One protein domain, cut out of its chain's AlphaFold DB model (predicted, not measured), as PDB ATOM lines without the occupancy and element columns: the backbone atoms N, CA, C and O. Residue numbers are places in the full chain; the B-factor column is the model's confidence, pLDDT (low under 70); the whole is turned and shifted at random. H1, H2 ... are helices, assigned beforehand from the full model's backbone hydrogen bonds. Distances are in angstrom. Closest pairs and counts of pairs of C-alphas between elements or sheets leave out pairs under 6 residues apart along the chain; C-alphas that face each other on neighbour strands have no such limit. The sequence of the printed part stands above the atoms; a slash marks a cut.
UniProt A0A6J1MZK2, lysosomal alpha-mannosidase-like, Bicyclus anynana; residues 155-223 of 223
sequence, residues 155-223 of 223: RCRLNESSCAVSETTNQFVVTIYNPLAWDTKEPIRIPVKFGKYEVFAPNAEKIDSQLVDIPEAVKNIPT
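AT A GLANCE: This is residues 155 to 223 of the 223 residues of the protein "lysosomal alpha-mannosidase-like" of Bicyclus anynana (UniProt A0A6J1MZK2). This domain has little regular structure: long open loops with two very short helices, H1 and H2, lying apart. Residues 177 to 186 stick out as a free loop, and residues 199 to 207 fold back as a small turn far from H2. The printed part has 69 residues, with no named strand; the class is all helix, though the named elements hold only 9 residues. It is loose, with a radius of gyration of the C-alphas of 13.7 A, and spans 38 by 29 by 19 A.

HOW THE PARTS SIT: H1, residues 164 to 168, and H2, residues 216 to 219, are apart. Residues 199 to 200 pair with residues 206 to 207, antiparallel. In H1 every O i to N i+4 pair is within hydrogen-bond range; H2 is too short for such a pair.

IN THESE COORDINATES: H1 begins at C-alpha 164 (-9.039, 12.734, 15.623) and measures 6.0 A. H2 measures 5.1 A and ends at C-alpha 219 (-6.777, 8.894, 31.294).

THE WHOLE: The C-alphas farthest apart, of Asn 203 and Pro 222, are 40.9 A apart. The printed part has no cut. The link from H1 to H2 is long, 47 residues. Residue 223 alone has pLDDT under 70.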
ATOM      1  N   ARG A 155      -1.852  14.621  11.915       89.19
ATOM      2  CA  ARG A 155      -0.887  14.120  12.887       89.19
ATOM      3  C   ARG A 155      -1.615  13.704  14.163       89.19
ATOM      4  O   ARG A 155      -2.283  14.521  14.789       89.19
ATOM      5  N   CYS A 156      -1.427  12.457  14.586       91.12
ATOM      6  CA  CYS A 156      -1.909  11.990  15.883       91.12
ATOM      7  C   CYS A 156      -1.041  12.526  17.037       91.12
ATOM      8  O   CYS A 156       0.184  12.649  16.919       91.12
ATOM      9  N   ARG A 157      -1.656  12.752  18.199       89.75
ATOM     10  CA  ARG A 157      -0.986  13.083  19.464       89.75
ATOM     11  C   ARG A 157      -0.870  11.826  20.324       89.75
ATOM     12  O   ARG A 157      -1.637  11.569  21.249       89.75
ATOM     13  N   LEU A 158       0.108  10.994  19.971       89.56
ATOM     14  CA  LEU A 158       0.269   9.653  20.546       89.56
ATOM     15  C   LEU A 158       0.647   9.660  22.037       89.56
ATOM     16  O   LEU A 158       0.338   8.707  22.749       89.56
ATOM     17  N   ASN A 159       1.286  10.729  22.521       85.50
ATOM     18  CA  ASN A 159       1.665  10.899  23.928       85.50
ATOM     19  C   ASN A 159       0.450  11.007  24.865       85.50
ATOM     20  O   ASN A 159       0.493  10.474  25.969       85.50
ATOM     21  N   GLU A 160      -0.633  11.643  24.417       89.94
ATOM     22  CA  GLU A 160      -1.895  11.771  25.163       89.94
ATOM     23  C   GLU A 160      -2.965  10.773  24.690       89.94
ATOM     24  O   GLU A 160      -4.126  10.873  25.062       89.94
ATOM     25  N   SER A 161      -2.567   9.769  23.893       91.75
ATOM     26  CA  SER A 161      -3.472   8.784  23.286       91.75
ATOM     27  C   SER A 161      -4.654   9.424  22.543       91.75
ATOM     28  O   SER A 161      -5.771   8.929  22.646       91.75
ATOM     29  N   SER A 162      -4.394  10.497  21.789       92.06
ATOM     30  CA  SER A 162      -5.404  11.227  21.017       92.06
ATOM     31  C   SER A 162      -5.095  11.200  19.522       92.06
ATOM     32  O   SER A 162      -3.970  11.484  19.090       92.06
ATOM     33  N   CYS A 163      -6.088  10.861  18.704       94.06
ATOM     34  CA  CYS A 163      -6.025  11.030  17.260       94.06
ATOM     35  C   CYS A 163      -7.417  11.181  16.633       94.06
ATOM     36  O   CYS A 163      -8.187  10.227  16.537       94.06
ATOM     37  N   ALA A 164      -7.715  12.385  16.136       92.50
ATOM     38  CA  ALA A 164      -9.039  12.734  15.623       92.50
ATOM     39  C   ALA A 164      -9.524  11.783  14.515       92.50
ATOM     40  O   ALA A 164     -10.651  11.291  14.577       92.50
ATOM     41  N   VAL A 165      -8.673  11.474  13.530       93.19
ATOM     42  CA  VAL A 165      -9.042  10.622  12.387       93.19
ATOM     43  C   VAL A 165      -9.452   9.220  12.840       93.19
ATOM     44  O   VAL A 165     -10.533   8.752  12.488       93.19
ATOM     45  N   SER A 166      -8.637   8.552  13.656       94.00
ATOM     46  CA  SER A 166      -8.893   7.170  14.081       94.00
ATOM     47  C   SER A 166      -9.962   7.043  15.173       94.00
ATOM     48  O   SER A 166     -10.479   5.953  15.416       94.00
ATOM     49  N   GLU A 167     -10.335   8.150  15.816       92.88
ATOM     50  CA  GLU A 167     -11.425   8.199  16.794       92.88
ATOM     51  C   GLU A 167     -12.774   8.589  16.179       92.88
ATOM     52  O   GLU A 167     -13.825   8.296  16.753       92.88
ATOM     53  N   THR A 168     -12.791   9.253  15.025       91.88
ATOM     54  CA  THR A 168     -14.035   9.732  14.392       91.88
ATOM     55  C   THR A 168     -14.449   8.924  13.169       91.88
ATOM     56  O   THR A 168     -15.622   8.968  12.795       91.88
ATOM     57  N   THR A 169     -13.539   8.144  12.585       91.88
ATOM     58  CA  THR A 169     -13.798   7.348  11.380       91.88
ATOM     59  C   THR A 169     -13.783   5.846  11.666       91.88
ATOM     60  O   THR A 169     -13.111   5.367  12.578       91.88
ATOM     61  N   ASN A 170     -14.536   5.085  10.867       91.12
ATOM     62  CA  ASN A 170     -14.579   3.618  10.958       91.12
ATOM     63  C   ASN A 170     -13.487   2.935  10.117       91.12
ATOM     64  O   ASN A 170     -13.210   1.756  10.312       91.12
ATOM     65  N   GLN A 171     -12.894   3.665   9.172       93.19
ATOM     66  CA  GLN A 171     -11.829   3.202   8.292       93.19
ATOM     67  C   GLN A 171     -10.895   4.376   8.010       93.19
ATOM     68  O   GLN A 171     -11.352   5.471   7.687       93.19
ATOM     69  N   PHE A 172      -9.593   4.134   8.120       94.19
ATOM     70  CA  PHE A 172      -8.555   5.134   7.908       94.19
ATOM     71  C   PHE A 172      -7.270   4.468   7.406       94.19
ATOM     72  O   PHE A 172      -7.085   3.259   7.543       94.19
ATOM     73  N   VAL A 173      -6.380   5.275   6.829       93.69
ATOM     74  CA  VAL A 173      -5.058   4.851   6.353       93.69
ATOM     75  C   VAL A 173      -3.998   5.388   7.307       93.69
ATOM     76  O   VAL A 173      -4.040   6.552   7.698       93.69
ATOM     77  N   VAL A 174      -3.031   4.544   7.667       94.31
ATOM     78  CA  VAL A 174      -1.871   4.939   8.474       94.31
ATOM     79  C   VAL A 174      -0.646   4.960   7.571       94.31
ATOM     80  O   VAL A 174      -0.271   3.936   7.008       94.31
ATOM     81  N   THR A 175      -0.018   6.126   7.433       93.69
ATOM     82  CA  THR A 175       1.263   6.268   6.724       93.69
ATOM     83  C   THR A 175       2.400   6.294   7.728       93.69
ATOM     84  O   THR A 175       2.362   7.038   8.707       93.69
ATOM     85  N   ILE A 176       3.409   5.462   7.482       93.31
ATOM     86  CA  ILE A 176       4.555   5.272   8.366       93.31
ATOM     87  C   ILE A 176       5.799   5.660   7.581       93.31
ATOM     88  O   ILE A 176       6.019   5.160   6.479       93.31
ATOM     89  N   TYR A 177       6.613   6.541   8.152       93.94
ATOM     90  CA  TYR A 177       7.869   6.968   7.552       93.94
ATOM     91  C   TYR A 177       9.039   6.580   8.452       93.94
ATOM     92  O   TYR A 177       9.104   7.000   9.608       93.94
ATOM     93  N   ASN A 178       9.964   5.792   7.908       95.25
ATOM     94  CA  ASN A 178      11.234   5.471   8.545       95.25
ATOM     95  C   ASN A 178      12.314   6.436   8.014       95.25
ATOM     96  O   ASN A 178      12.699   6.318   6.851       95.25
ATOM     97  N   PRO A 179      12.812   7.394   8.823       94.38
ATOM     98  CA  PRO A 179      13.846   8.334   8.390       94.38
ATOM     99  C   PRO A 179      15.252   7.720   8.344       94.38
ATOM    100  O   PRO A 179      16.200   8.408   7.960       94.38
ATOM    101  N   LEU A 180      15.421   6.478   8.799       95.38
ATOM    102  CA  LEU A 180      16.716   5.823   8.889       95.38
ATOM    103  C   LEU A 180      17.070   5.113   7.574       95.38
ATOM    104  O   LEU A 180      16.203   4.656   6.840       95.38
ATOM    105  N   ALA A 181      18.367   4.960   7.303       95.88
ATOM    106  CA  ALA A 181      18.878   4.342   6.071       95.88
ATOM    107  C   ALA A 181      18.887   2.796   6.087       95.88
ATOM    108  O   ALA A 181      19.573   2.165   5.287       95.88
ATOM    109  N   TRP A 182      18.177   2.187   7.031       96.50
ATOM    110  CA  TRP A 182      18.134   0.748   7.297       96.50
ATOM    111  C   TRP A 182      16.732   0.342   7.749       96.50
ATOM    112  O   TRP A 182      15.993   1.156   8.315       96.50
ATOM    113  N   ASP A 183      16.379  -0.914   7.491       97.00
ATOM    114  CA  ASP A 183      15.058  -1.451   7.800       97.00
ATOM    115  C   ASP A 183      14.815  -1.518   9.307       97.00
ATOM    116  O   ASP A 183      15.681  -1.927  10.087       97.00
ATOM    117  N   THR A 184      13.601  -1.153   9.715       96.31
ATOM    118  CA  THR A 184      13.161  -1.209  11.108       96.31
ATOM    119  C   THR A 184      11.874  -2.007  11.243       96.31
ATOM    120  O   THR A 184      11.011  -2.016  10.365       96.31
ATOM    121  N   LYS A 185      11.746  -2.698  12.378       94.62
ATOM    122  CA  LYS A 185      10.527  -3.404  12.767       94.62
ATOM    123  C   LYS A 185      10.171  -3.007  14.188       94.62
ATOM    124  O   LYS A 185      10.803  -3.460  15.138       94.62
ATOM    125  N   GLU A 186       9.148  -2.175  14.317       93.44
ATOM    126  CA  GLU A 186       8.695  -1.638  15.597       93.44
ATOM    127  C   GLU A 186       7.172  -1.748  15.724       93.44
ATOM    128  O   GLU A 186       6.459  -1.640  14.722       93.44
ATOM    129  N   PRO A 187       6.644  -1.979  16.940       92.44
ATOM    130  CA  PRO A 187       5.210  -1.929  17.168       92.44
ATOM    131  C   PRO A 187       4.713  -0.485  17.064       92.44
ATOM    132  O   PRO A 187       5.260   0.421  17.689       92.44
ATOM    133  N   ILE A 188       3.624  -0.283  16.328       93.06
ATOM    134  CA  ILE A 188       2.988   1.027  16.178       93.06
ATOM    135  C   ILE A 188       1.681   1.017  16.954       93.06
ATOM    136  O   ILE A 188       0.843   0.134  16.777       93.06
ATOM    137  N   ARG A 189       1.508   2.010  17.828       93.62
ATOM    138  CA  ARG A 189       0.317   2.158  18.662       93.62
ATOM    139  C   ARG A 189      -0.486   3.366  18.202       93.62
ATOM    140  O   ARG A 189      -0.020   4.492  18.336       93.62
ATOM    141  N   ILE A 190      -1.694   3.123  17.702       94.44
ATOM    142  CA  ILE A 190      -2.622   4.160  17.240       94.44
ATOM    143  C   ILE A 190      -3.836   4.193  18.180       94.44
ATOM    144  O   ILE A 190      -4.424   3.136  18.423       94.44
ATOM    145  N   PRO A 191      -4.218   5.359  18.733       94.25
ATOM    146  CA  PRO A 191      -5.447   5.502  19.509       94.25
ATOM    147  C   PRO A 191      -6.665   5.211  18.638       94.25
ATOM    148  O   PRO A 191      -6.762   5.715  17.525       94.25
ATOM    149  N   VAL A 192      -7.593   4.398  19.129       94.69
ATOM    150  CA  VAL A 192      -8.835   4.052  18.429       94.69
ATOM    151  C   VAL A 192      -9.973   3.978  19.438       94.69
ATOM    152  O   VAL A 192      -9.744   3.766  20.633       94.69
ATOM    153  N   LYS A 193     -11.214   4.116  18.967       92.94
ATOM    154  CA  LYS A 193     -12.382   3.798  19.795       92.94
ATOM    155  C   LYS A 193     -12.422   2.306  20.119       92.94
ATOM    156  O   LYS A 193     -11.857   1.479  19.414       92.94
ATOM    157  N   PHE A 194     -13.110   1.943  21.197       90.75
ATOM    158  CA  PHE A 194     -13.317   0.534  21.514       90.75
ATOM    159  C   PHE A 194     -14.134  -0.142  20.402       90.75
ATOM    160  O   PHE A 194     -15.211   0.333  20.042       90.75
ATOM    161  N   GLY A 195     -13.627  -1.249  19.857       91.25
ATOM    162  CA  GLY A 195     -14.235  -1.909  18.706       91.25
ATOM    163  C   GLY A 195     -13.488  -3.166  18.273       91.25
ATOM    164  O   GLY A 195     -12.645  -3.684  18.999       91.25
ATOM    165  N   LYS A 196     -13.813  -3.669  17.080       93.56
ATOM    166  CA  LYS A 196     -13.066  -4.740  16.407       93.56
ATOM    167  C   LYS A 196     -12.402  -4.147  15.176       93.56
ATOM    168  O   LYS A 196     -13.095  -3.566  14.346       93.56
ATOM    169  N   TYR A 197     -11.092  -4.313  15.071       94.81
ATOM    170  CA  TYR A 197     -10.299  -3.779  13.973       94.81
ATOM    171  C   TYR A 197      -9.596  -4.910  13.240       94.81
ATOM    172  O   TYR A 197      -9.153  -5.885  13.849       94.81
ATOM    173  N   GLU A 198      -9.488  -4.752  11.930       96.00
ATOM    174  CA  GLU A 198      -8.604  -5.545  11.093       96.00
ATOM    175  C   GLU A 198      -7.592  -4.591  10.471       96.00
ATOM    176  O   GLU A 198      -7.951  -3.514   9.998       96.00
ATOM    177  N   VAL A 199      -6.318  -4.969  10.525       96.81
ATOM    178  CA  VAL A 199      -5.218  -4.163  10.000       96.81
ATOM    179  C   VAL A 199      -4.673  -4.881   8.781       96.81
ATOM    180  O   VAL A 199      -4.425  -6.085   8.834       96.81
ATOM    181  N   PHE A 200      -4.494  -4.145   7.691       97.12
ATOM    182  CA  PHE A 200      -4.004  -4.683   6.430       97.12
ATOM    183  C   PHE A 200      -2.741  -3.939   6.001       97.12
ATOM    184  O   PHE A 200      -2.644  -2.719   6.152       97.12
ATOM    185  N   ALA A 201      -1.772  -4.684   5.480       95.06
ATOM    186  CA  ALA A 201      -0.593  -4.147   4.821       95.06
ATOM    187  C   ALA A 201      -0.958  -3.589   3.427       95.06
ATOM    188  O   ALA A 201      -2.036  -3.893   2.905       95.06
ATOM    189  N   PRO A 202      -0.068  -2.817   2.770       91.75
ATOM    190  CA  PRO A 202      -0.341  -2.269   1.436       91.75
ATOM    191  C   PRO A 202      -0.652  -3.322   0.358       91.75
ATOM    192  O   PRO A 202      -1.341  -3.023  -0.611       91.75
ATOM    193  N   ASN A 203      -0.184  -4.561   0.530       94.81
ATOM    194  CA  ASN A 203      -0.471  -5.700  -0.350       94.81
ATOM    195  C   ASN A 203      -1.790  -6.433  -0.006       94.81
ATOM    196  O   ASN A 203      -2.019  -7.533  -0.503       94.81
ATOM    197  N   ALA A 204      -2.638  -5.840   0.844       95.19
ATOM    198  CA  ALA A 204      -3.887  -6.397   1.366       95.19
ATOM    199  C   ALA A 204      -3.743  -7.639   2.270       95.19
ATOM    200  O   ALA A 204      -4.746  -8.256   2.633       95.19
ATOM    201  N   GLU A 205      -2.529  -7.995   2.695       97.69
ATOM    202  CA  GLU A 205      -2.336  -9.047   3.694       97.69
ATOM    203  C   GLU A 205      -2.724  -8.556   5.090       97.69
ATOM    204  O   GLU A 205      -2.421  -7.428   5.487       97.69
ATOM    205  N   LYS A 206      -3.391  -9.418   5.858       97.31
ATOM    206  CA  LYS A 206      -3.785  -9.110   7.232       97.31
ATOM    207  C   LYS A 206      -2.554  -9.105   8.143       97.31
ATOM    208  O   LYS A 206      -1.805 -10.077   8.177       97.31
ATOM    209  N   ILE A 207      -2.380  -8.026   8.901       96.00
ATOM    210  CA  ILE A 207      -1.337  -7.878   9.920       96.00
ATOM    211  C   ILE A 207      -1.925  -8.241  11.285       96.00
ATOM    212  O   ILE A 207      -3.006  -7.771  11.660       96.00
ATOM    213  N   ASP A 208      -1.187  -9.042  12.053       95.06
ATOM    214  CA  ASP A 208      -1.526  -9.326  13.445       95.06
ATOM    215  C   ASP A 208      -1.544  -8.034  14.266       95.06
ATOM    216  O   ASP A 208      -0.581  -7.265  14.300       95.06
ATOM    217  N   SER A 209      -2.658  -7.797  14.950       95.44
ATOM    218  CA  SER A 209      -2.851  -6.612  15.780       95.44
ATOM    219  C   SER A 209      -3.489  -6.981  17.113       95.44
ATOM    220  O   SER A 209      -4.128  -8.023  17.260       95.44
ATOM    221  N   GLN A 210      -3.292  -6.114  18.104       95.25
ATOM    222  CA  GLN A 210      -3.863  -6.256  19.437       95.25
ATOM    223  C   GLN A 210      -4.445  -4.924  19.896       95.25
ATOM    224  O   GLN A 210      -3.867  -3.864  19.651       95.25
ATOM    225  N   LEU A 211      -5.573  -4.989  20.600       94.94
ATOM    226  CA  LEU A 211      -6.116  -3.847  21.321       94.94
ATOM    227  C   LEU A 211      -5.570  -3.850  22.744       94.94
ATOM    228  O   LEU A 211      -5.582  -4.876  23.420       94.94
ATOM    229  N   VAL A 212      -5.085  -2.691  23.177       94.19
ATOM    230  CA  VAL A 212      -4.503  -2.491  24.505       94.19
ATOM    231  C   VAL A 212      -5.161  -1.280  25.139       94.19
ATOM    232  O   VAL A 212      -5.158  -0.198  24.544       94.19
ATOM    233  N   ASP A 213      -5.667  -1.455  26.356       94.06
ATOM    234  CA  ASP A 213      -6.319  -0.388  27.106       94.06
ATOM    235  C   ASP A 213      -5.406   0.833  27.290       94.06
ATOM    236  O   ASP A 213      -4.177   0.741  27.413       94.06
ATOM    237  N   ILE A 214      -6.017   2.017  27.311       92.19
ATOM    238  CA  ILE A 214      -5.304   3.254  27.636       92.19
ATOM    239  C   ILE A 214      -4.877   3.180  29.113       92.19
ATOM    240  O   ILE A 214      -5.737   2.939  29.968       92.19
ATOM    241  N   PRO A 215      -3.584   3.388  29.435       91.94
ATOM    242  CA  PRO A 215      -3.113   3.373  30.813       91.94
ATOM    243  C   PRO A 215      -3.837   4.409  31.671       91.94
ATOM    244  O   PRO A 215      -4.094   5.527  31.225       91.94
ATOM    245  N   GLU A 216      -4.089   4.065  32.931       92.62
ATOM    246  CA  GLU A 216      -4.825   4.923  33.863       92.62
ATOM    247  C   GLU A 216      -4.154   6.294  34.055       92.62
ATOM    248  O   GLU A 216      -4.824   7.318  34.129       92.62
ATOM    249  N   ALA A 217      -2.820   6.345  34.031       91.31
ATOM    250  CA  ALA A 217      -2.073   7.601  34.101       91.31
ATOM    251  C   ALA A 217      -2.377   8.558  32.932       91.31
ATOM    252  O   ALA A 217      -2.380   9.766  33.132       91.31
ATOM    253  N   VAL A 218      -2.655   8.032  31.733       90.12
ATOM    254  CA  VAL A 218      -2.990   8.848  30.552       90.12
ATOM    255  C   VAL A 218      -4.433   9.344  30.631       90.12
ATOM    256  O   VAL A 218      -4.694  10.505  30.340       90.12
ATOM    257  N   LYS A 219      -5.367   8.501  31.093       88.62
ATOM    258  CA  LYS A 219      -6.777   8.894  31.294       88.62
ATOM    259  C   LYS A 219      -6.946  10.016  32.322       88.62
ATOM    260  O   LYS A 219      -7.906  10.769  32.242       88.62
ATOM    261  N   ASN A 220      -6.021  10.105  33.276       89.69
ATOM    262  CA  ASN A 220      -6.028  11.102  34.343       89.69
ATOM    263  C   ASN A 220      -5.201  12.359  34.015       89.69
ATOM    264  O   ASN A 220      -4.983  13.184  34.904       89.69
ATOM    265  N   ILE A 221      -4.726  12.523  32.770       84.69
ATOM    266  CA  ILE A 221      -4.116  13.783  32.330       84.69
ATOM    267  C   ILE A 221      -5.201  14.874  32.386       84.69
ATOM    268  O   ILE A 221      -6.256  14.692  31.780       84.69
ATOM    269  N   PRO A 222      -4.978  15.995  33.100       75.94
ATOM    270  CA  PRO A 222      -5.930  17.100  33.120       75.94
ATOM    271  C   PRO A 222      -6.091  17.675  31.708       75.94
ATOM    272  O   PRO A 222      -5.109  18.134  31.124       75.94
ATOM    273  N   THR A 223      -7.311  17.627  31.175       59.22
ATOM    274  CA  THR A 223      -7.702  18.235  29.890       59.22
ATOM    275  C   THR A 223      -8.227  19.646  30.072       59.22
ATOM    276  O   THR A 223      -9.026  19.832  31.022       59.22
TER     277      THR A 223